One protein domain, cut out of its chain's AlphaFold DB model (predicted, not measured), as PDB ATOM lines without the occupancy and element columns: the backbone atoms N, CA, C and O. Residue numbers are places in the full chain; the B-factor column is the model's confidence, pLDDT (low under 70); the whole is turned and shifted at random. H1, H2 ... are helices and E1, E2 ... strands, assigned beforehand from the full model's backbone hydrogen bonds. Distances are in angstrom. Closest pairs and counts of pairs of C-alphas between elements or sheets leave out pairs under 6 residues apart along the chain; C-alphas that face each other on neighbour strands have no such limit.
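AT A GLANCE: This is residues 346 to 486 of the 903 residues of an uncharacterized protein of Aspergillus calidoustus (UniProt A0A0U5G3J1). Strands E3, E4, E5, E6 and E7 ring round as a small closed barrel, with H2 packed across its outside over E5 and E6. E2 and E1 extend the sheet beyond E3, next to short H1. The 141 printed residues hold E1 H1 E2 E3 H2 E4 E5 E6 E7 in that order, class mixed; E6 and E7 are parallel, the other neighbour pairs antiparallel. The whole is compact, radius of gyration of the C-alphas 13.9 A, spanning 37 by 33 by 31 A.

HOW THE PARTS SIT: E1, residues 346 to 348, pairs antiparallel with E2, residues 383 to 386; N 347 and O 384, 2.9 A apart, are within hydrogen-bond range, as are the N and O pairs below. H1, residues 349 to 352, is on the barrel, outside it, at a height of 6.7 A over the sheet. E2 and E3, residues 392 to 399, form a hairpin, N 385 to O 393 2.8 A. On E3's other side is E7, residues 478 to 485, antiparallel, N 398 to O 479 2.8 A. H2, residues 416 to 427, is on the barrel, outside it; its closest C-alphas to E6, residues 458 to 472, are Ile 422 and Met 462, 5.9 A. E4, residues 432 to 436, E5, residues 442 to 453, and E6 form a meander, each strand the antiparallel neighbour of the one before: N 435 to O 447 2.8 A, N 446 to O 465 2.9 A. E3 and E4 are antiparallel, N 399 to O 434 2.8 A; E6 and E7 are parallel, N 459 to O 484 2.9 A. Every O i to N i+4 pair of H2 is within range; H1 is too short for one.

IN THESE COORDINATES: E1 begins at C-alpha 346 (-32.358, 27.710, -43.637). First to last C-alpha, E5 measures 28.3 A, E6 26.2 A, E3 18.5 A and H2 16.1 A. E6 bends by 117 degrees at residue 469. E7 ends at C-alpha 485 (-32.190, 14.671, -45.010).

THE WHOLE: The printed part has no cut; its farthest C-alphas, Tyr 388 and Ala 407, are 39.7 A apart. The links H1 to E2, 30 residues, and E3 to H2, 16 residues, are long. Mean pLDDT of the printed part is 84.4; 17 residues are under 70, among them 378 to 382 and 411 to 418.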
ATOM      1  N   TRP A 346     -31.534  28.431 -44.603       92.88
ATOM      2  CA  TRP A 346     -32.358  27.710 -43.637       92.88
ATOM      3  C   TRP A 346     -33.829  27.626 -44.057       92.88
ATOM      4  O   TRP A 346     -34.321  28.434 -44.847       92.88
ATOM      5  N   VAL A 347     -34.547  26.646 -43.507       93.50
ATOM      6  CA  VAL A 347     -36.005  26.488 -43.636       93.50
ATOM      7  C   VAL A 347     -36.610  26.046 -42.306       93.50
ATOM      8  O   VAL A 347     -35.982  25.342 -41.531       93.50
ATOM      9  N   ALA A 348     -37.852  26.423 -42.022       91.81
ATOM     10  CA  ALA A 348     -38.614  25.839 -40.914       91.81
ATOM     11  C   ALA A 348     -39.136  24.430 -41.252       91.81
ATOM     12  O   ALA A 348     -39.377  24.123 -42.423       91.81
ATOM     13  N   HIS A 349     -39.395  23.617 -40.223       91.62
ATOM     14  CA  HIS A 349     -39.923  22.253 -40.356       91.62
ATOM     15  C   HIS A 349     -41.238  22.215 -41.143       91.62
ATOM     16  O   HIS A 349     -41.438  21.348 -41.992       91.62
ATOM     17  N   GLY A 350     -42.104  23.205 -40.904       89.12
ATOM     18  CA  GLY A 350     -43.395  23.357 -41.567       89.12
ATOM     19  C   GLY A 350     -43.332  23.368 -43.099       89.12
ATOM     20  O   GLY A 350     -44.287  22.914 -43.726       89.12
ATOM     21  N   HIS A 351     -42.222  23.811 -43.703       91.62
ATOM     22  CA  HIS A 351     -42.077  23.855 -45.163       91.62
ATOM     23  C   HIS A 351     -42.014  22.460 -45.794       91.62
ATOM     24  O   HIS A 351     -42.421  22.283 -46.933       91.62
ATOM     25  N   LEU A 352     -41.531  21.440 -45.083       92.44
ATOM     26  CA  LEU A 352     -41.346  20.110 -45.675       92.44
ATOM     27  C   LEU A 352     -42.665  19.327 -45.820       92.44
ATOM     28  O   LEU A 352     -42.686  18.236 -46.388       92.44
ATOM     29  N   PHE A 353     -43.784  19.872 -45.342       89.50
ATOM     30  CA  PHE A 353     -45.098  19.235 -45.427       89.50
ATOM     31  C   PHE A 353     -45.799  19.508 -46.768       89.50
ATOM     32  O   PHE A 353     -46.964  19.898 -46.801       89.50
ATOM     33  N   HIS A 354     -45.088  19.284 -47.875       87.94
ATOM     34  CA  HIS A 354     -45.605  19.392 -49.241       87.94
ATOM     35  C   HIS A 354     -45.767  18.007 -49.887       87.94
ATOM     36  O   HIS A 354     -45.159  17.030 -49.456       87.94
ATOM     37  N   ARG A 355     -46.568  17.918 -50.956       82.19
ATOM     38  CA  ARG A 355     -46.829  16.660 -51.693       82.19
ATOM     39  C   ARG A 355     -46.343  16.673 -53.141       82.19
ATOM     40  O   ARG A 355     -46.699  15.813 -53.931       82.19
ATOM     41  N   SER A 356     -45.547  17.662 -53.514       82.00
ATOM     42  CA  SER A 356     -45.040  17.786 -54.882       82.00
ATOM     43  C   SER A 356     -43.802  16.924 -55.133       82.00
ATOM     44  O   SER A 356     -43.043  16.625 -54.209       82.00
ATOM     45  N   ALA A 357     -43.568  16.590 -56.406       81.69
ATOM     46  CA  ALA A 357     -42.339  15.945 -56.859       81.69
ATOM     47  C   ALA A 357     -41.102  16.754 -56.437       81.69
ATOM     48  O   ALA A 357     -41.092  17.983 -56.551       81.69
ATOM     49  N   THR A 358     -40.068  16.067 -55.951       86.81
ATOM     50  CA  THR A 358     -38.863  16.695 -55.401       86.81
ATOM     51  C   THR A 358     -37.723  16.794 -56.407       86.81
ATOM     52  O   THR A 358     -37.668  16.074 -57.403       86.81
ATOM     53  N   MET A 359     -36.803  17.725 -56.154       88.12
ATOM     54  CA  MET A 359     -35.537  17.819 -56.880       88.12
ATOM     55  C   MET A 359     -34.653  16.587 -56.627       88.12
ATOM     56  O   MET A 359     -34.922  15.750 -55.771       88.12
ATOM     57  N   THR A 360     -33.555  16.472 -57.370       85.00
ATOM     58  CA  THR A 360     -32.563  15.404 -57.193       85.00
ATOM     59  C   THR A 360     -31.346  15.875 -56.388       85.00
ATOM     60  O   THR A 360     -31.107  17.075 -56.223       85.00
ATOM     61  N   GLY A 361     -30.545  14.921 -55.902       84.94
ATOM     62  CA  GLY A 361     -29.317  15.200 -55.147       84.94
ATOM     63  C   GLY A 361     -29.590  15.611 -53.699       84.94
ATOM     64  O   GLY A 361     -30.521  15.104 -53.078       84.94
ATOM     65  N   GLY A 362     -28.779  16.517 -53.140       86.06
ATOM     66  CA  GLY A 362     -28.945  16.963 -51.750       86.06
ATOM     67  C   GLY A 362     -30.263  17.694 -51.483       86.06
ATOM     68  O   GLY A 362     -30.761  17.654 -50.366       86.06
ATOM     69  N   PHE A 363     -30.891  18.257 -52.517       92.56
ATOM     70  CA  PHE A 363     -32.175  18.959 -52.434       92.56
ATOM     71  C   PHE A 363     -33.402  18.035 -52.569       92.56
ATOM     72  O   PHE A 363     -34.495  18.510 -52.876       92.56
ATOM     73  N   SER A 364     -33.259  16.723 -52.351       90.69
ATOM     74  CA  SER A 364     -34.335  15.728 -52.528       90.69
ATOM     75  C   SER A 364     -35.536  15.865 -51.589       90.69
ATOM     76  O   SER A 364     -36.531  15.157 -51.756       90.69
ATOM     77  N   TRP A 365     -35.457  16.786 -50.632       92.19
ATOM     78  CA  TRP A 365     -36.521  17.189 -49.714       92.19
ATOM     79  C   TRP A 365     -37.347  18.380 -50.216       92.19
ATOM     80  O   TRP A 365     -38.363  18.692 -49.615       92.19
ATOM     81  N   CYS A 366     -36.904  19.078 -51.265       92.88
ATOM     82  CA  CYS A 366     -37.541  20.294 -51.763       92.88
ATOM     83  C   CYS A 366     -38.248  20.019 -53.100       92.88
ATOM     84  O   CYS A 366     -37.692  19.302 -53.941       92.88
ATOM     85  N   PRO A 367     -39.439  20.591 -53.349       90.38
ATOM     86  CA  PRO A 367     -40.164  20.410 -54.599       90.38
ATOM     87  C   PRO A 367     -39.420  20.998 -55.807       90.38
ATOM     88  O   PRO A 367     -38.623  21.927 -55.676       90.38
ATOM     89  N   THR A 368     -39.711  20.486 -57.008       86.12
ATOM     90  CA  THR A 368     -39.176  21.006 -58.287       86.12
ATOM     91  C   THR A 368     -39.643  22.433 -58.601       86.12
ATOM     92  O   THR A 368     -38.963  23.172 -59.324       86.12
ATOM     93  N   ASN A 369     -40.783  22.835 -58.036       86.88
ATOM     94  CA  ASN A 369     -41.236  24.216 -57.951       86.88
ATOM     95  C   ASN A 369     -41.166  24.685 -56.493       86.88
ATOM     96  O   ASN A 369     -41.969  24.244 -55.674       86.88
ATOM     97  N   LEU A 370     -40.239  25.596 -56.179       90.19
ATOM     98  CA  LEU A 370     -40.009  26.098 -54.819       90.19
ATOM     99  C   LEU A 370     -41.281  26.657 -54.162       90.19
ATOM    100  O   LEU A 370     -41.468  26.505 -52.959       90.19
ATOM    101  N   LEU A 371     -42.167  27.270 -54.951       87.50
ATOM    102  CA  LEU A 371     -43.399  27.890 -54.456       87.50
ATOM    103  C   LEU A 371     -44.486  26.881 -54.062       87.50
ATOM    104  O   LEU A 371     -45.505  27.278 -53.511       87.50
ATOM    105  N   ALA A 372     -44.273  25.586 -54.311       86.38
ATOM    106  CA  ALA A 372     -45.141  24.527 -53.804       86.38
ATOM    107  C   ALA A 372     -44.872  24.188 -52.323       86.38
ATOM    108  O   ALA A 372     -45.584  23.370 -51.736       86.38
ATOM    109  N   LEU A 373     -43.842  24.788 -51.713       89.38
ATOM    110  CA  LEU A 373     -43.631  24.709 -50.271       89.38
ATOM    111  C   LEU A 373     -44.729  25.507 -49.542       89.38
ATOM    112  O   LEU A 373     -44.986  26.655 -49.905       89.38
ATOM    113  N   PRO A 374     -45.365  24.950 -48.497       86.62
ATOM    114  CA  PRO A 374     -46.302  25.688 -47.665       86.62
ATOM    115  C   PRO A 374     -45.587  26.740 -46.811       86.62
ATOM    116  O   PRO A 374     -44.460  26.531 -46.358       86.62
ATOM    117  N   VAL A 375     -46.283  27.838 -46.513       84.56
ATOM    118  CA  VAL A 375     -45.844  28.815 -45.506       84.56
ATOM    119  C   VAL A 375     -45.817  28.131 -44.136       84.56
ATOM    120  O   VAL A 375     -46.810  27.552 -43.689       84.56
ATOM    121  N   ALA A 376     -44.678  28.183 -43.450       84.62
ATOM    122  CA  ALA A 376     -44.538  27.596 -42.125       84.62
ATOM    123  C   ALA A 376     -45.221  28.471 -41.058       84.62
ATOM    124  O   ALA A 376     -45.010  29.685 -41.008       84.62
ATOM    125  N   GLY A 377     -46.016  27.850 -40.181       74.00
ATOM    126  CA  GLY A 377     -46.677  28.534 -39.065       74.00
ATOM    127  C   GLY A 377     -45.697  29.021 -37.991       74.00
ATOM    128  O   GLY A 377     -44.589  28.502 -37.853       74.00
ATOM    129  N   THR A 378     -46.132  29.988 -37.180       59.81
ATOM    130  CA  THR A 378     -45.340  30.613 -36.099       59.81
ATOM    131  C   THR A 378     -44.884  29.636 -35.011       59.81
ATOM    132  O   THR A 378     -43.889  29.893 -34.340       59.81
ATOM    133  N   SER A 379     -45.559  28.491 -34.859       54.72
ATOM    134  CA  SER A 379     -45.167  27.409 -33.947       54.72
ATOM    135  C   SER A 379     -43.960  26.588 -34.427       54.72
ATOM    136  O   SER A 379     -43.404  25.827 -33.643       54.72
ATOM    137  N   SER A 380     -43.526  26.743 -35.685       58.28
ATOM    138  CA  SER A 380     -42.402  26.011 -36.296       58.28
ATOM    139  C   SER A 380     -41.063  26.754 -36.112       58.28
ATOM    140  O   SER A 380     -40.295  26.936 -37.053       58.28
ATOM    141  N   ALA A 381     -40.801  27.248 -34.897       53.09
ATOM    142  CA  ALA A 381     -39.765  28.254 -34.630       53.09
ATOM    143  C   ALA A 381     -38.307  27.763 -34.750       53.09
ATOM    144  O   ALA A 381     -37.395  28.586 -34.743       53.09
ATOM    145  N   ARG A 382     -38.057  26.447 -34.842       68.94
ATOM    146  CA  ARG A 382     -36.698  25.914 -35.022       68.94
ATOM    147  C   ARG A 382     -36.347  25.805 -36.505       68.94
ATOM    148  O   ARG A 382     -37.041  25.138 -37.275       68.94
ATOM    149  N   GLU A 383     -35.252  26.460 -36.870       84.44
ATOM    150  CA  GLU A 383     -34.714  26.515 -38.226       84.44
ATOM    151  C   GLU A 383     -33.845  25.281 -38.515       84.44
ATOM    152  O   GLU A 383     -32.974  24.906 -37.730       84.44
ATOM    153  N   LEU A 384     -34.090  24.648 -39.658       92.56
ATOM    154  CA  LEU A 384     -33.279  23.583 -40.234       92.56
ATOM    155  C   LEU A 384     -32.254  24.215 -41.174       92.56
ATOM    156  O   LEU A 384     -32.611  25.030 -42.025       92.56
ATOM    157  N   THR A 385     -30.988  23.836 -41.035       94.88
ATOM    158  CA  THR A 385     -29.880  24.413 -41.806       94.88
ATOM    159  C   THR A 385     -29.711  23.680 -43.131       94.88
ATOM    160  O   THR A 385     -29.618  22.452 -43.160       94.88
ATOM    161  N   ILE A 386     -29.623  24.430 -44.228       94.50
ATOM    162  CA  ILE A 386     -29.290  23.900 -45.551       94.50
ATOM    163  C   ILE A 386     -27.766  23.880 -45.679       94.50
ATOM    164  O   ILE A 386     -27.109  24.918 -45.594       94.50
ATOM    165  N   LEU A 387     -27.191  22.696 -45.874       92.94
ATOM    166  CA  LEU A 387     -25.756  22.527 -46.078       92.94
ATOM    167  C   LEU A 387     -25.357  22.876 -47.519       92.94
ATOM    168  O   LEU A 387     -26.188  22.942 -48.423       92.94
ATOM    169  N   TYR A 388     -24.055  23.066 -47.753       86.75
ATOM    170  CA  TYR A 388     -23.521  23.446 -49.069       86.75
ATOM    171  C   TYR A 388     -23.870  22.447 -50.188       86.75
ATOM    172  O   TYR A 388     -24.025  22.839 -51.341       86.75
ATOM    173  N   ASP A 389     -24.014  21.159 -49.864       87.19
ATOM    174  CA  ASP A 389     -24.408  20.126 -50.829       87.19
ATOM    175  C   ASP A 389     -25.931  20.020 -51.038       87.19
ATOM    176  O   ASP A 389     -26.388  19.163 -51.795       87.19
ATOM    177  N   GLY A 390     -26.709  20.899 -50.396       90.19
ATOM    178  CA  GLY A 390     -28.166  20.973 -50.468       90.19
ATOM    179  C   GLY A 390     -28.901  20.113 -49.447       90.19
ATOM    180  O   GLY A 390     -30.120  20.244 -49.329       90.19
ATOM    181  N   THR A 391     -28.193  19.248 -48.713       93.56
ATOM    182  CA  THR A 391     -28.807  18.420 -47.668       93.56
ATOM    183  C   THR A 391     -29.304  19.275 -46.509       93.56
ATOM    184  O   THR A 391     -28.776  20.356 -46.236       93.56
ATOM    185  N   LEU A 392     -30.355  18.811 -45.839       94.44
ATOM    186  CA  LEU A 392     -31.013  19.557 -44.775       94.44
ATOM    187  C   LEU A 392     -30.713  18.934 -43.418       94.44
ATOM    188  O   LEU A 392     -31.008  17.760 -43.221       94.44
ATOM    189  N   ARG A 393     -30.176  19.711 -42.477       94.38
ATOM    190  CA  ARG A 393     -29.814  19.233 -41.139       94.38
ATOM    191  C   ARG A 393     -30.558  19.978 -40.036       94.38
ATOM    192  O   ARG A 393     -30.653  21.204 -40.068       94.38
ATOM    193  N   GLY A 394     -31.021  19.245 -39.032       92.94
ATOM    194  CA  GLY A 394     -31.501  19.822 -37.781       92.94
ATOM    195  C   GLY A 394     -32.157  18.801 -36.861       92.94
ATOM    196  O   GLY A 394     -32.209  17.609 -37.156       92.94
ATOM    197  N   GLU A 395     -32.664  19.283 -35.731       92.88
ATOM    198  CA  GLU A 395     -33.249  18.446 -34.683       92.88
ATOM    199  C   GLU A 395     -34.710  18.089 -34.974       92.88
ATOM    200  O   GLU A 395     -35.540  18.974 -35.148       92.88
ATOM    201  N   TRP A 396     -35.037  16.798 -34.927       93.12
ATOM    202  CA  TRP A 396     -36.386  16.266 -35.121       93.12
ATOM    203  C   TRP A 396     -36.816  15.382 -33.952       93.12
ATOM    204  O   TRP A 396     -35.989  14.698 -33.345       93.12
ATOM    205  N   SER A 397     -38.127  15.321 -33.695       92.25
ATOM    206  CA  SER A 397     -38.712  14.265 -32.863       92.25
ATOM    207  C   SER A 397     -38.937  13.023 -33.729       92.25
ATOM    208  O   SER A 397     -39.847  12.987 -34.556       92.25
ATOM    209  N   VAL A 398     -38.086  12.013 -33.569       92.19
ATOM    210  CA  VAL A 398     -38.126  10.750 -34.316       92.19
ATOM    211  C   VAL A 398     -39.136   9.821 -33.669       92.19
ATOM    212  O   VAL A 398     -38.948   9.414 -32.528       92.19
ATOM    213  N   ILE A 399     -40.190   9.473 -34.400       91.38
ATOM    214  CA  ILE A 399     -41.285   8.614 -33.950       91.38
ATOM    215  C   ILE A 399     -41.183   7.270 -34.674       91.38
ATOM    216  O   ILE A 399     -41.012   7.216 -35.897       91.38
ATOM    217  N   GLN A 400     -41.306   6.175 -33.926       88.38
ATOM    218  CA  GLN A 400     -41.254   4.827 -34.493       88.38
ATOM    219  C   GLN A 400     -42.613   4.438 -35.103       88.38
ATOM    220  O   GLN A 400     -43.589   4.327 -34.353       88.38
ATOM    221  N   PRO A 401     -42.708   4.149 -36.422       85.44
ATOM    222  CA  PRO A 401     -43.988   3.849 -37.076       85.44
ATOM    223  C   PRO A 401     -44.728   2.661 -36.450       85.44
ATOM    224  O   PRO A 401     -45.955   2.647 -36.420       85.44
ATOM    225  N   LYS A 402     -43.983   1.682 -35.910       81.25
ATOM    226  CA  LYS A 402     -44.517   0.474 -35.254       81.25
ATOM    227  C   LYS A 402     -45.388   0.770 -34.031       81.25
ATOM    228  O   LYS A 402     -46.207  -0.067 -33.670       81.25
ATOM    229  N   SER A 403     -45.205   1.930 -33.400       78.75
ATOM    230  CA  SER A 403     -46.004   2.355 -32.245       78.75
ATOM    231  C   SER A 403     -47.379   2.918 -32.637       78.75
ATOM    232  O   SER A 403     -48.224   3.125 -31.771       78.75
ATOM    233  N   ILE A 404     -47.639   3.136 -33.936       86.38
ATOM    234  CA  ILE A 404     -48.844   3.809 -34.433       86.38
ATOM    235  C   ILE A 404     -49.732   2.814 -35.205       86.38
ATOM    236  O   ILE A 404     -49.292   2.252 -36.212       86.38
ATOM    237  N   PRO A 405     -51.003   2.618 -34.808       84.38
ATOM    238  CA  PRO A 405     -51.947   1.785 -35.552       84.38
ATOM    239  C   PRO A 405     -52.207   2.303 -36.975       84.38
ATOM    240  O   PRO A 405     -52.411   3.501 -37.168       84.38
ATOM    241  N   ALA A 406     -52.316   1.398 -37.955       81.56
ATOM    242  CA  ALA A 406     -52.565   1.741 -39.364       81.56
ATOM    243  C   ALA A 406     -53.795   2.655 -39.569       81.56
ATOM    244  O   ALA A 406     -53.751   3.587 -40.364       81.56
ATOM    245  N   ALA A 407     -54.860   2.455 -38.786       83.62
ATOM    246  CA  ALA A 407     -56.089   3.254 -38.855       83.62
ATOM    247  C   ALA A 407     -55.925   4.728 -38.426       83.62
ATOM    248  O   ALA A 407     -56.827   5.526 -38.659       83.62
ATOM    249  N   ARG A 408     -54.807   5.102 -37.783       85.69
ATOM    250  CA  ARG A 408     -54.523   6.497 -37.396       85.69
ATOM    251  C   ARG A 408     -53.963   7.320 -38.555       85.69
ATOM    252  O   ARG A 408     -54.018   8.547 -38.482       85.69
ATOM    253  N   TYR A 409     -53.405   6.675 -39.581       86.81
ATOM    254  CA  TYR A 409     -52.824   7.361 -40.730       86.81
ATOM    255  C   TYR A 409     -53.916   7.823 -41.695       86.81
ATOM    256  O   TYR A 409     -54.805   7.062 -42.068       86.81
ATOM    257  N   VAL A 410     -53.809   9.069 -42.149       82.00
ATOM    258  CA  VAL A 410     -54.639   9.624 -43.221       82.00
ATOM    259  C   VAL A 410     -53.776   9.728 -44.476       82.00
ATOM    260  O   VAL A 410     -53.016  10.685 -44.631       82.00
ATOM    261  N   LEU A 411     -53.860   8.703 -45.333       69.44
ATOM    262  CA  LEU A 411     -53.058   8.564 -46.560       69.44
ATOM    263  C   LEU A 411     -53.838   8.869 -47.845       69.44
ATOM    264  O   LEU A 411     -53.222   9.026 -48.882       69.44
ATOM    265  N   HIS A 412     -55.168   8.989 -47.804       57.78
ATOM    266  CA  HIS A 412     -55.969   9.307 -48.993       57.78
ATOM    267  C   HIS A 412     -56.007  10.808 -49.221       57.78
ATOM    268  O   HIS A 412     -56.837  11.506 -48.634       57.78
ATOM    269  N   THR A 413     -55.067  11.315 -50.019       51.22
ATOM    270  CA  THR A 413     -54.847  12.760 -50.066       51.22
ATOM    271  C   THR A 413     -54.796  13.388 -51.457       51.22
ATOM    272  O   THR A 413     -54.543  14.591 -51.564       51.22
ATOM    273  N   GLY A 414     -55.107  12.604 -52.494       50.88
ATOM    274  CA  GLY A 414     -55.269  13.077 -53.872       50.88
ATOM    275  C   GLY A 414     -53.986  13.083 -54.709       50.88
ATOM    276  O   GLY A 414     -54.004  13.638 -55.800       50.88
ATOM    277  N   PHE A 415     -52.889  12.472 -54.236       58.41
ATOM    278  CA  PHE A 415     -51.628  12.339 -54.988       58.41
ATOM    279  C   PHE A 415     -51.125  10.884 -54.949       58.41
ATOM    280  O   PHE A 415     -50.219  10.566 -54.169       58.41
ATOM    281  N   PRO A 416     -51.681   9.992 -55.788       60.69
ATOM    282  CA  PRO A 416     -51.533   8.542 -55.635       60.69
ATOM    283  C   PRO A 416     -50.085   8.036 -55.657       60.69
ATOM    284  O   PRO A 416     -49.741   7.151 -54.879       60.69
ATOM    285  N   LEU A 417     -49.191   8.652 -56.442       58.28
ATOM    286  CA  LEU A 417     -47.760   8.305 -56.458       58.28
ATOM    287  C   LEU A 417     -47.043   8.606 -55.133       58.28
ATOM    288  O   LEU A 417     -46.181   7.839 -54.699       58.28
ATOM    289  N   VAL A 418     -47.381   9.719 -54.478       65.00
ATOM    290  CA  VAL A 418     -46.801  10.090 -53.178       65.00
ATOM    291  C   VAL A 418     -47.399   9.216 -52.083       65.00
ATOM    292  O   VAL A 418     -46.656   8.681 -51.260       65.00
ATOM    293  N   ASP A 419     -48.712   8.998 -52.129       71.50
ATOM    294  CA  ASP A 419     -49.433   8.144 -51.188       71.50
ATOM    295  C   ASP A 419     -48.919   6.687 -51.274       71.50
ATOM    296  O   ASP A 419     -48.645   6.062 -50.246       71.50
ATOM    297  N   MET A 420     -48.658   6.169 -52.481       69.94
ATOM    298  CA  MET A 420     -48.042   4.855 -52.717       69.94
ATOM    299  C   MET A 420     -46.599   4.802 -52.199       69.94
ATOM    300  O   MET A 420     -46.243   3.889 -51.452       69.94
ATOM    301  N   LYS A 421     -45.766   5.799 -52.539       77.88
ATOM    302  CA  LYS A 421     -44.370   5.907 -52.078       77.88
ATOM    303  C   LYS A 421     -44.280   5.900 -50.545       77.88
ATOM    304  O   LYS A 421     -43.400   5.242 -49.978       77.88
ATOM    305  N   ILE A 422     -45.183   6.610 -49.871       80.44
ATOM    306  CA  ILE A 422     -45.289   6.642 -48.409       80.44
ATOM    307  C   ILE A 422     -45.770   5.290 -47.877       80.44
ATOM    308  O   ILE A 422     -45.121   4.744 -46.987       80.44
ATOM    309  N   SER A 423     -46.839   4.722 -48.442       80.06
ATOM    310  CA  SER A 423     -47.417   3.439 -48.008       80.06
ATOM    311  C   SER A 423     -46.390   2.307 -48.067       80.06
ATOM    312  O   SER A 423     -46.120   1.669 -47.051       80.06
ATOM    313  N   MET A 424     -45.694   2.155 -49.200       77.62
ATOM    314  CA  MET A 424     -44.611   1.174 -49.355       77.62
ATOM    315  C   MET A 424     -43.485   1.379 -48.334       77.62
ATOM    316  O   MET A 424     -42.848   0.428 -47.879       77.62
ATOM    317  N   THR A 425     -43.210   2.630 -47.962       80.62
ATOM    318  CA  THR A 425     -42.162   2.930 -46.985       80.62
ATOM    319  C   THR A 425     -42.615   2.614 -45.563       80.62
ATOM    320  O   THR A 425     -41.845   2.024 -44.811       80.62
ATOM    321  N   LEU A 426     -43.861   2.916 -45.197       83.56
ATOM    322  CA  LEU A 426     -44.437   2.518 -43.908       83.56
ATOM    323  C   LEU A 426     -44.450   0.987 -43.746       83.56
ATOM    324  O   LEU A 426     -44.107   0.485 -42.677       83.56
ATOM    325  N   GLU A 427     -44.741   0.245 -44.819       77.12
ATOM    326  CA  GLU A 427     -44.716  -1.226 -44.841       77.12
ATOM    327  C   GLU A 427     -43.302  -1.819 -44.721       77.12
ATOM    328  O   GLU A 427     -43.127  -2.882 -44.125       77.12
ATOM    329  N   SER A 428     -42.270  -1.118 -45.211       69.38
ATOM    330  CA  SER A 428     -40.865  -1.560 -45.122       69.38
ATOM    331  C   SER A 428     -40.323  -1.659 -43.681       69.38
ATOM    332  O   SER A 428     -39.250  -2.224 -43.439       69.38
ATOM    333  N   GLY A 429     -41.076  -1.150 -42.698       65.44
ATOM    334  CA  GLY A 429     -40.872  -1.377 -41.271       65.44
ATOM    335  C   GLY A 429     -39.551  -0.819 -40.740       65.44
ATOM    336  O   GLY A 429     -39.481   0.324 -40.309       65.44
ATOM    337  N   SER A 430     -38.502  -1.647 -40.714       66.00
ATOM    338  CA  SER A 430     -37.223  -1.362 -40.030       66.00
ATOM    339  C   SER A 430     -36.398  -0.209 -40.613       66.00
ATOM    340  O   SER A 430     -35.516   0.308 -39.933       66.00
ATOM    341  N   GLN A 431     -36.679   0.195 -41.852       80.38
ATOM    342  CA  GLN A 431     -35.969   1.278 -42.536       80.38
ATOM    343  C   GLN A 431     -36.750   2.596 -42.541       80.38
ATOM    344  O   GLN A 431     -36.234   3.592 -43.035       80.38
ATOM    345  N   CYS A 432     -37.971   2.630 -42.005       88.69
ATOM    346  CA  CYS A 432     -38.812   3.821 -41.987       88.69
ATOM    347  C   CYS A 432     -38.849   4.439 -40.590       88.69
ATOM    348  O   CYS A 432     -39.055   3.739 -39.598       88.69
ATOM    349  N   VAL A 433     -38.688   5.759 -40.517       91.75
ATOM    350  CA  VAL A 433     -38.969   6.543 -39.309       91.75
ATOM    351  C   VAL A 433     -39.837   7.743 -39.667       91.75
ATOM    352  O   VAL A 433     -39.831   8.208 -40.810       91.75
ATOM    353  N   LEU A 434     -40.597   8.241 -38.694       93.19
ATOM    354  CA  LEU A 434     -41.405   9.444 -38.858       93.19
ATOM    355  C   LEU A 434     -40.738  10.612 -38.144       93.19
ATOM    356  O   LEU A 434     -40.341  10.486 -36.989       93.19
ATOM    357  N   LEU A 435     -40.633  11.751 -38.816       93.06
ATOM    358  CA  LEU A 435     -40.052  12.964 -38.252       93.06
ATOM    359  C   LEU A 435     -41.164  13.955 -37.904       93.06
ATOM    360  O   LEU A 435     -41.824  14.503 -38.788       93.06
ATOM    361  N   GLY A 436     -41.401  14.150 -36.610       90.81
ATOM    362  CA  GLY A 436     -42.321  15.149 -36.074       90.81
ATOM    363  C   GLY A 436     -41.618  16.470 -35.763       90.81
ATOM    364  O   GLY A 436     -40.428  16.490 -35.441       90.81
ATOM    365  N   GLU A 437     -42.366  17.575 -35.833       89.88
ATOM    366  CA  GLU A 437     -41.869  18.892 -35.418       89.88
ATOM    367  C   GLU A 437     -41.442  18.853 -33.929       89.88
ATOM    368  O   GLU A 437     -42.156  18.266 -33.106       89.88
ATOM    369  N   PRO A 438     -40.294  19.449 -33.554       85.12
ATOM    370  CA  PRO A 438     -39.854  19.496 -32.163       85.12
ATOM    371  C   PRO A 438     -40.800  20.363 -31.317       85.12
ATOM    372  O   PRO A 438     -41.550  21.190 -31.825       85.12
ATOM    373  N   ASP A 439     -40.776  20.158 -30.000       81.12
ATOM    374  CA  ASP A 439     -41.560  20.919 -29.006       81.12
ATOM    375  C   ASP A 439     -43.103  20.981 -29.168       81.12
ATOM    376  O   ASP A 439     -43.760  21.756 -28.473       81.12
ATOM    377  N   VAL A 440     -43.727  20.138 -30.002       82.25
ATOM    378  CA  VAL A 440     -45.201  20.067 -30.117       82.25
ATOM    379  C   VAL A 440     -45.837  19.144 -29.073       82.25
ATOM    380  O   VAL A 440     -45.393  18.019 -28.870       82.25
ATOM    381  N   ALA A 441     -46.928  19.581 -28.437       83.62
ATOM    382  CA  ALA A 441     -47.671  18.746 -27.482       83.62
ATOM    383  C   ALA A 441     -48.455  17.600 -28.157       83.62
ATOM    384  O   ALA A 441     -48.625  16.534 -27.569       83.62
ATOM    385  N   LEU A 442     -48.927  17.824 -29.389       89.31
ATOM    386  CA  LEU A 442     -49.720  16.878 -30.180       89.31
ATOM    387  C   LEU A 442     -49.169  16.807 -31.608       89.31
ATOM    388  O   LEU A 442     -49.134  17.821 -32.310       89.31
ATOM    389  N   PHE A 443     -48.809  15.611 -32.072       88.94
ATOM    390  CA  PHE A 443     -48.414  15.382 -33.459       88.94
ATOM    391  C   PHE A 443     -49.659  15.238 -34.337       88.94
ATOM    392  O   PHE A 443     -50.353  14.222 -34.326       88.94
ATOM    393  N   ARG A 444     -49.947  16.273 -35.130       89.56
ATOM    394  CA  ARG A 444     -51.008  16.245 -36.159       89.56
ATOM    395  C   ARG A 444     -50.519  15.673 -37.489       89.56
ATOM    396  O   ARG A 444     -51.315  15.205 -38.299       89.56
ATOM    397  N   ARG A 445     -49.211  15.756 -37.709       90.75
ATOM    398  CA  ARG A 445     -48.510  15.379 -38.932       90.75
ATOM    399  C   ARG A 445     -47.061  15.022 -38.609       90.75
ATOM    400  O   ARG A 445     -46.530  15.490 -37.603       90.75
ATOM    401  N   ALA A 446     -46.441  14.226 -39.466       92.38
ATOM    402  CA  ALA A 446     -45.012  13.925 -39.456       92.38
ATOM    403  C   ALA A 446     -44.515  13.736 -40.898       92.38
ATOM    404  O   ALA A 446     -45.315  13.718 -41.831       92.38
ATOM    405  N   ILE A 447     -43.210  13.606 -41.102       92.81
ATOM    406  CA  ILE A 447     -42.620  13.295 -42.408       92.81
ATOM    407  C   ILE A 447     -42.133  11.855 -42.382       92.81
ATOM    408  O   ILE A 447     -41.326  11.492 -41.531       92.81
ATOM    409  N   ALA A 448     -42.600  11.041 -43.321       92.19
ATOM    410  CA  ALA A 448     -42.034   9.724 -43.545       92.19
ATOM    411  C   ALA A 448     -40.664   9.868 -44.214       92.19
ATOM    412  O   ALA A 448     -40.527  10.521 -45.257       92.19
ATOM    413  N   VAL A 449     -39.652   9.243 -43.620       92.25
ATOM    414  CA  VAL A 449     -38.305   9.185 -44.182       92.25
ATOM    415  C   VAL A 449     -37.763   7.763 -44.161       92.25
ATOM    416  O   VAL A 449     -38.085   6.961 -43.280       92.25
ATOM    417  N   ARG A 450     -36.908   7.454 -45.134       91.06
ATOM    418  CA  ARG A 450     -36.212   6.171 -45.225       91.06
ATOM    419  C   ARG A 450     -34.777   6.318 -44.735       91.06
ATOM    420  O   ARG A 450     -34.050   7.191 -45.190       91.06
ATOM    421  N   MET A 451     -34.354   5.465 -43.816       89.00
ATOM    422  CA  MET A 451     -32.999   5.449 -43.275       89.00
ATOM    423  C   MET A 451     -32.008   4.956 -44.335       89.00
ATOM    424  O   MET A 451     -32.123   3.829 -44.815       89.00
ATOM    425  N   LEU A 452     -31.025   5.791 -44.685       86.81
ATOM    426  CA  LEU A 452     -29.940   5.433 -45.607       86.81
ATOM    427  C   LEU A 452     -28.683   4.982 -44.852       86.81
ATOM    428  O   LEU A 452     -28.023   4.031 -45.267       86.81
ATOM    429  N   SER A 453     -28.356   5.659 -43.750       83.00
ATOM    430  CA  SER A 453     -27.228   5.323 -42.875       83.00
ATOM    431  C   SER A 453     -27.566   5.678 -41.430       83.00
ATOM    432  O   SER A 453     -27.768   6.848 -41.100       83.00
ATOM    433  N   SER A 454     -27.610   4.670 -40.557       73.88
ATOM    434  CA  SER A 454     -27.862   4.859 -39.124       73.88
ATOM    435  C   SER A 454     -26.689   5.525 -38.399       73.88
ATOM    436  O   SER A 454     -26.909   6.252 -37.437       73.88
ATOM    437  N   GLN A 455     -25.454   5.301 -38.866       73.12
ATOM    438  CA  GLN A 455     -24.240   5.875 -38.272       73.12
ATOM    439  C   GLN A 455     -24.087   7.366 -38.588       73.12
ATOM    440  O   GLN A 455     -23.601   8.120 -37.752       73.12
ATOM    441  N   GLU A 456     -24.518   7.789 -39.779       74.06
ATOM    442  CA  GLU A 456     -24.411   9.182 -40.236       74.06
ATOM    443  C   GLU A 456     -25.685  10.000 -39.973       74.06
ATOM    444  O   GLU A 456     -25.712  11.195 -40.253       74.06
ATOM    445  N   GLY A 457     -26.752   9.373 -39.456       84.38
ATOM    446  CA  GLY A 457     -28.048  10.028 -39.269       84.38
ATOM    447  C   GLY A 457     -28.637  10.552 -40.584       84.38
ATOM    448  O   GLY A 457     -29.254  11.617 -40.593       84.38
ATOM    449  N   LEU A 458     -28.406   9.830 -41.690       89.19
ATOM    450  CA  LEU A 458     -28.790  10.234 -43.043       89.19
ATOM    451  C   LEU A 458     -30.074   9.528 -43.487       89.19
ATOM    452  O   LEU A 458     -30.155   8.294 -43.486       89.19
ATOM    453  N   TYR A 459     -31.044  10.322 -43.931       91.94
ATOM    454  CA  TYR A 459     -32.377   9.865 -44.303       91.94
ATOM    455  C   TYR A 459     -32.833  10.442 -45.647       91.94
ATOM    456  O   TYR A 459     -32.489  11.561 -46.016       91.94
ATOM    457  N   GLU A 460     -33.645   9.680 -46.370       91.44
ATOM    458  CA  GLU A 460     -34.270  10.062 -47.635       91.44
ATOM    459  C   GLU A 460     -35.713  10.531 -47.401       91.44
ATOM    460  O   GLU A 460     -36.488   9.865 -46.713       91.44
ATOM    461  N   PHE A 461     -36.086  11.668 -47.994       91.94
ATOM    462  CA  PHE A 461     -37.435  12.227 -47.899       91.94
ATOM    463  C   PHE A 461     -38.456  11.420 -48.718       91.94
ATOM    464  O   PHE A 461     -38.318  11.265 -49.939       91.94
ATOM    465  N   MET A 462     -39.525  10.953 -48.062       89.12
ATOM    466  CA  MET A 462     -40.597  10.196 -48.722       89.12
ATOM    467  C   MET A 462     -41.867  11.015 -48.905       89.12
ATOM    468  O   MET A 462     -42.439  10.970 -49.993       89.12
ATOM    469  N   GLY A 463     -42.259  11.781 -47.887       88.69
ATOM    470  CA  GLY A 463     -43.401  12.694 -47.940       88.69
ATOM    471  C   GLY A 463     -44.117  12.838 -46.590       88.69
ATOM    472  O   GLY A 463     -43.760  12.159 -45.624       88.69
ATOM    473  N   PRO A 464     -45.111  13.733 -46.489       90.62
ATOM    474  CA  PRO A 464     -45.827  14.001 -45.247       90.62
ATOM    475  C   PRO A 464     -46.919  12.964 -44.956       90.62
ATOM    476  O   PRO A 464     -47.684  12.585 -45.837       90.62
ATOM    477  N   VAL A 465     -47.056  12.592 -43.686       90.00
ATOM    478  CA  VAL A 465     -48.150  11.780 -43.137       90.00
ATOM    479  C   VAL A 465     -48.974  12.596 -42.147       90.00
ATOM    480  O   VAL A 465     -48.440  13.431 -41.416       90.00
ATOM    481  N   TYR A 466     -50.280  12.347 -42.111       89.38
ATOM    482  CA  TYR A 466     -51.231  13.042 -41.242       89.38
ATOM    483  C   TYR A 466     -51.930  12.053 -40.310       89.38
ATOM    484  O   TYR A 466     -52.124  10.892 -40.676       89.38
ATOM    485  N   PHE A 467     -52.321  12.520 -39.122       89.38
ATOM    486  CA  PHE A 467     -52.929  11.679 -38.090       89.38
ATOM    487  C   PHE A 467     -54.334  12.141 -37.718       89.38
ATOM    488  O   PHE A 467     -54.560  13.324 -37.450       89.38
ATOM    489  N   SER A 468     -55.264  11.190 -37.631       86.19
ATOM    490  CA  SER A 468     -56.612  11.426 -37.117       86.19
ATOM    491  C   SER A 468     -57.040  10.296 -36.167       86.19
ATOM    492  O   SER A 468     -57.111   9.145 -36.599       86.19
ATOM    493  N   PRO A 469     -57.316  10.582 -34.877       88.81
ATOM    494  CA  PRO A 469     -57.029  11.840 -34.175       88.81
ATOM    495  C   PRO A 469     -55.509  12.092 -34.019       88.81
ATOM    496  O   PRO A 469     -54.728  11.138 -34.133       88.81
ATOM    497  N   PRO A 470     -55.071  13.338 -33.729       89.94
ATOM    498  CA  PRO A 470     -53.663  13.669 -33.462       89.94
ATOM    499  C   PRO A 470     -53.039  12.783 -32.374       89.94
ATOM    500  O   PRO A 470     -53.746  12.354 -31.466       89.94
ATOM    501  N   LEU A 471     -51.738  12.506 -32.460       90.31
ATOM    502  CA  LEU A 471     -51.018  11.646 -31.510       90.31
ATOM    503  C   LEU A 471     -50.476  12.472 -30.340       90.31
ATOM    504  O   LEU A 471     -49.795  13.477 -30.561       90.31
ATOM    505  N   ALA A 472     -50.741  12.048 -29.106       89.44
ATOM    506  CA  ALA A 472     -50.108  12.639 -27.931       89.44
ATOM    507  C   ALA A 472     -48.685  12.095 -27.739       89.44
ATOM    508  O   ALA A 472     -48.378  10.971 -28.134       89.44
ATOM    509  N   ARG A 473     -47.787  12.904 -27.165       85.06
ATOM    510  CA  ARG A 473     -46.374  12.520 -26.979       85.06
ATOM    511  C   ARG A 473     -46.180  11.304 -26.077       85.06
ATOM    512  O   ARG A 473     -45.180  10.614 -26.205       85.06
ATOM    513  N   ASP A 474     -47.095  11.072 -25.155       86.12
ATOM    514  CA  ASP A 474     -47.118   9.931 -24.246       86.12
ATOM    515  C   ASP A 474     -47.730   8.666 -24.874       86.12
ATOM    516  O   ASP A 474     -47.524   7.576 -24.348       86.12
ATOM    517  N   GLU A 475     -48.427   8.782 -26.014       85.94
ATOM    518  CA  GLU A 475     -49.016   7.644 -26.743       85.94
ATOM    519  C   GLU A 475     -48.021   6.914 -27.661       85.94
ATOM    520  O   GLU A 475     -48.313   5.808 -28.115       85.94
ATOM    521  N   VAL A 476     -46.875   7.523 -27.984       86.94
ATOM    522  CA  VAL A 476     -45.938   7.018 -29.001       86.94
ATOM    523  C   VAL A 476     -44.505   6.969 -28.491       86.94
ATOM    524  O   VAL A 476     -44.091   7.788 -27.675       86.94
ATOM    525  N   GLU A 477     -43.715   6.030 -29.009       87.38
ATOM    526  CA  GLU A 477     -42.274   5.999 -28.751       87.38
ATOM    527  C   GLU A 477     -41.577   7.054 -29.613       87.38
ATOM    528  O   GLU A 477     -41.609   6.983 -30.848       87.38
ATOM    529  N   TRP A 478     -40.938   8.027 -28.959       89.38
ATOM    530  CA  TRP A 478     -40.199   9.089 -29.630       89.38
ATOM    531  C   TRP A 478     -38.899   9.459 -28.912       89.38
ATOM    532  O   TRP A 478     -38.756   9.289 -27.702       89.38
ATOM    533  N   GLU A 479     -37.955  10.007 -29.673       90.50
ATOM    534  CA  GLU A 479     -36.703  10.585 -29.177       90.50
ATOM    535  C   GLU A 479     -36.314  11.810 -30.017       90.50
ATOM    536  O   GLU A 479     -36.647  11.883 -31.199       90.50
ATOM    537  N   ASN A 480     -35.594  12.774 -29.439       90.38
ATOM    538  CA  ASN A 480     -35.037  13.880 -30.218       90.38
ATOM    539  C   ASN A 480     -33.674  13.489 -30.790       90.38
ATOM    540  O   ASN A 480     -32.786  13.061 -30.049       90.38
ATOM    541  N   LYS A 481     -33.496  13.672 -32.099       91.06
ATOM    542  CA  LYS A 481     -32.225  13.431 -32.790       91.06
ATOM    543  C   LYS A 481     -31.940  14.519 -33.807       91.06
ATOM    544  O   LYS A 481     -32.843  15.011 -34.476       91.06
ATOM    545  N   ASP A 482     -30.662  14.843 -33.943       91.25
ATOM    546  CA  ASP A 482     -30.167  15.646 -35.056       91.25
ATOM    547  C   ASP A 482     -30.083  14.756 -36.302       91.25
ATOM    548  O   ASP A 482     -29.435  13.707 -36.287       91.25
ATOM    549  N   ILE A 483     -30.801  15.138 -37.355       93.06
ATOM    550  CA  ILE A 483     -31.013  14.339 -38.562       93.06
ATOM    551  C   ILE A 483     -30.598  15.133 -39.789       93.06
ATOM    552  O   ILE A 483     -30.857  16.333 -39.886       93.06
ATOM    553  N   THR A 484     -29.999  14.432 -40.750       94.00
ATOM    554  CA  THR A 484     -29.709  14.959 -42.083       94.00
ATOM    555  C   THR A 484     -30.620  14.301 -43.119       94.00
ATOM    556  O   THR A 484     -30.683  13.075 -43.213       94.00
ATOM    557  N   ILE A 485     -31.312  15.107 -43.922       93.25
ATOM    558  CA  ILE A 485     -32.190  14.671 -45.010       93.25
ATOM    559  C   ILE A 485     -31.503  14.949 -46.355       93.25
ATOM    560  O   ILE A 485     -31.107  16.083 -46.633       93.25
ATOM    561  N   GLY A 486     -31.367  13.925 -47.201       87.62
ATOM    562  CA  GLY A 486     -30.717  14.014 -48.511       87.62
ATOM    563  C   GLY A 486     -30.824  12.728 -49.341       87.62
ATOM    564  O   GLY A 486     -31.456  11.757 -48.932       87.62
TER     565      GLY A 486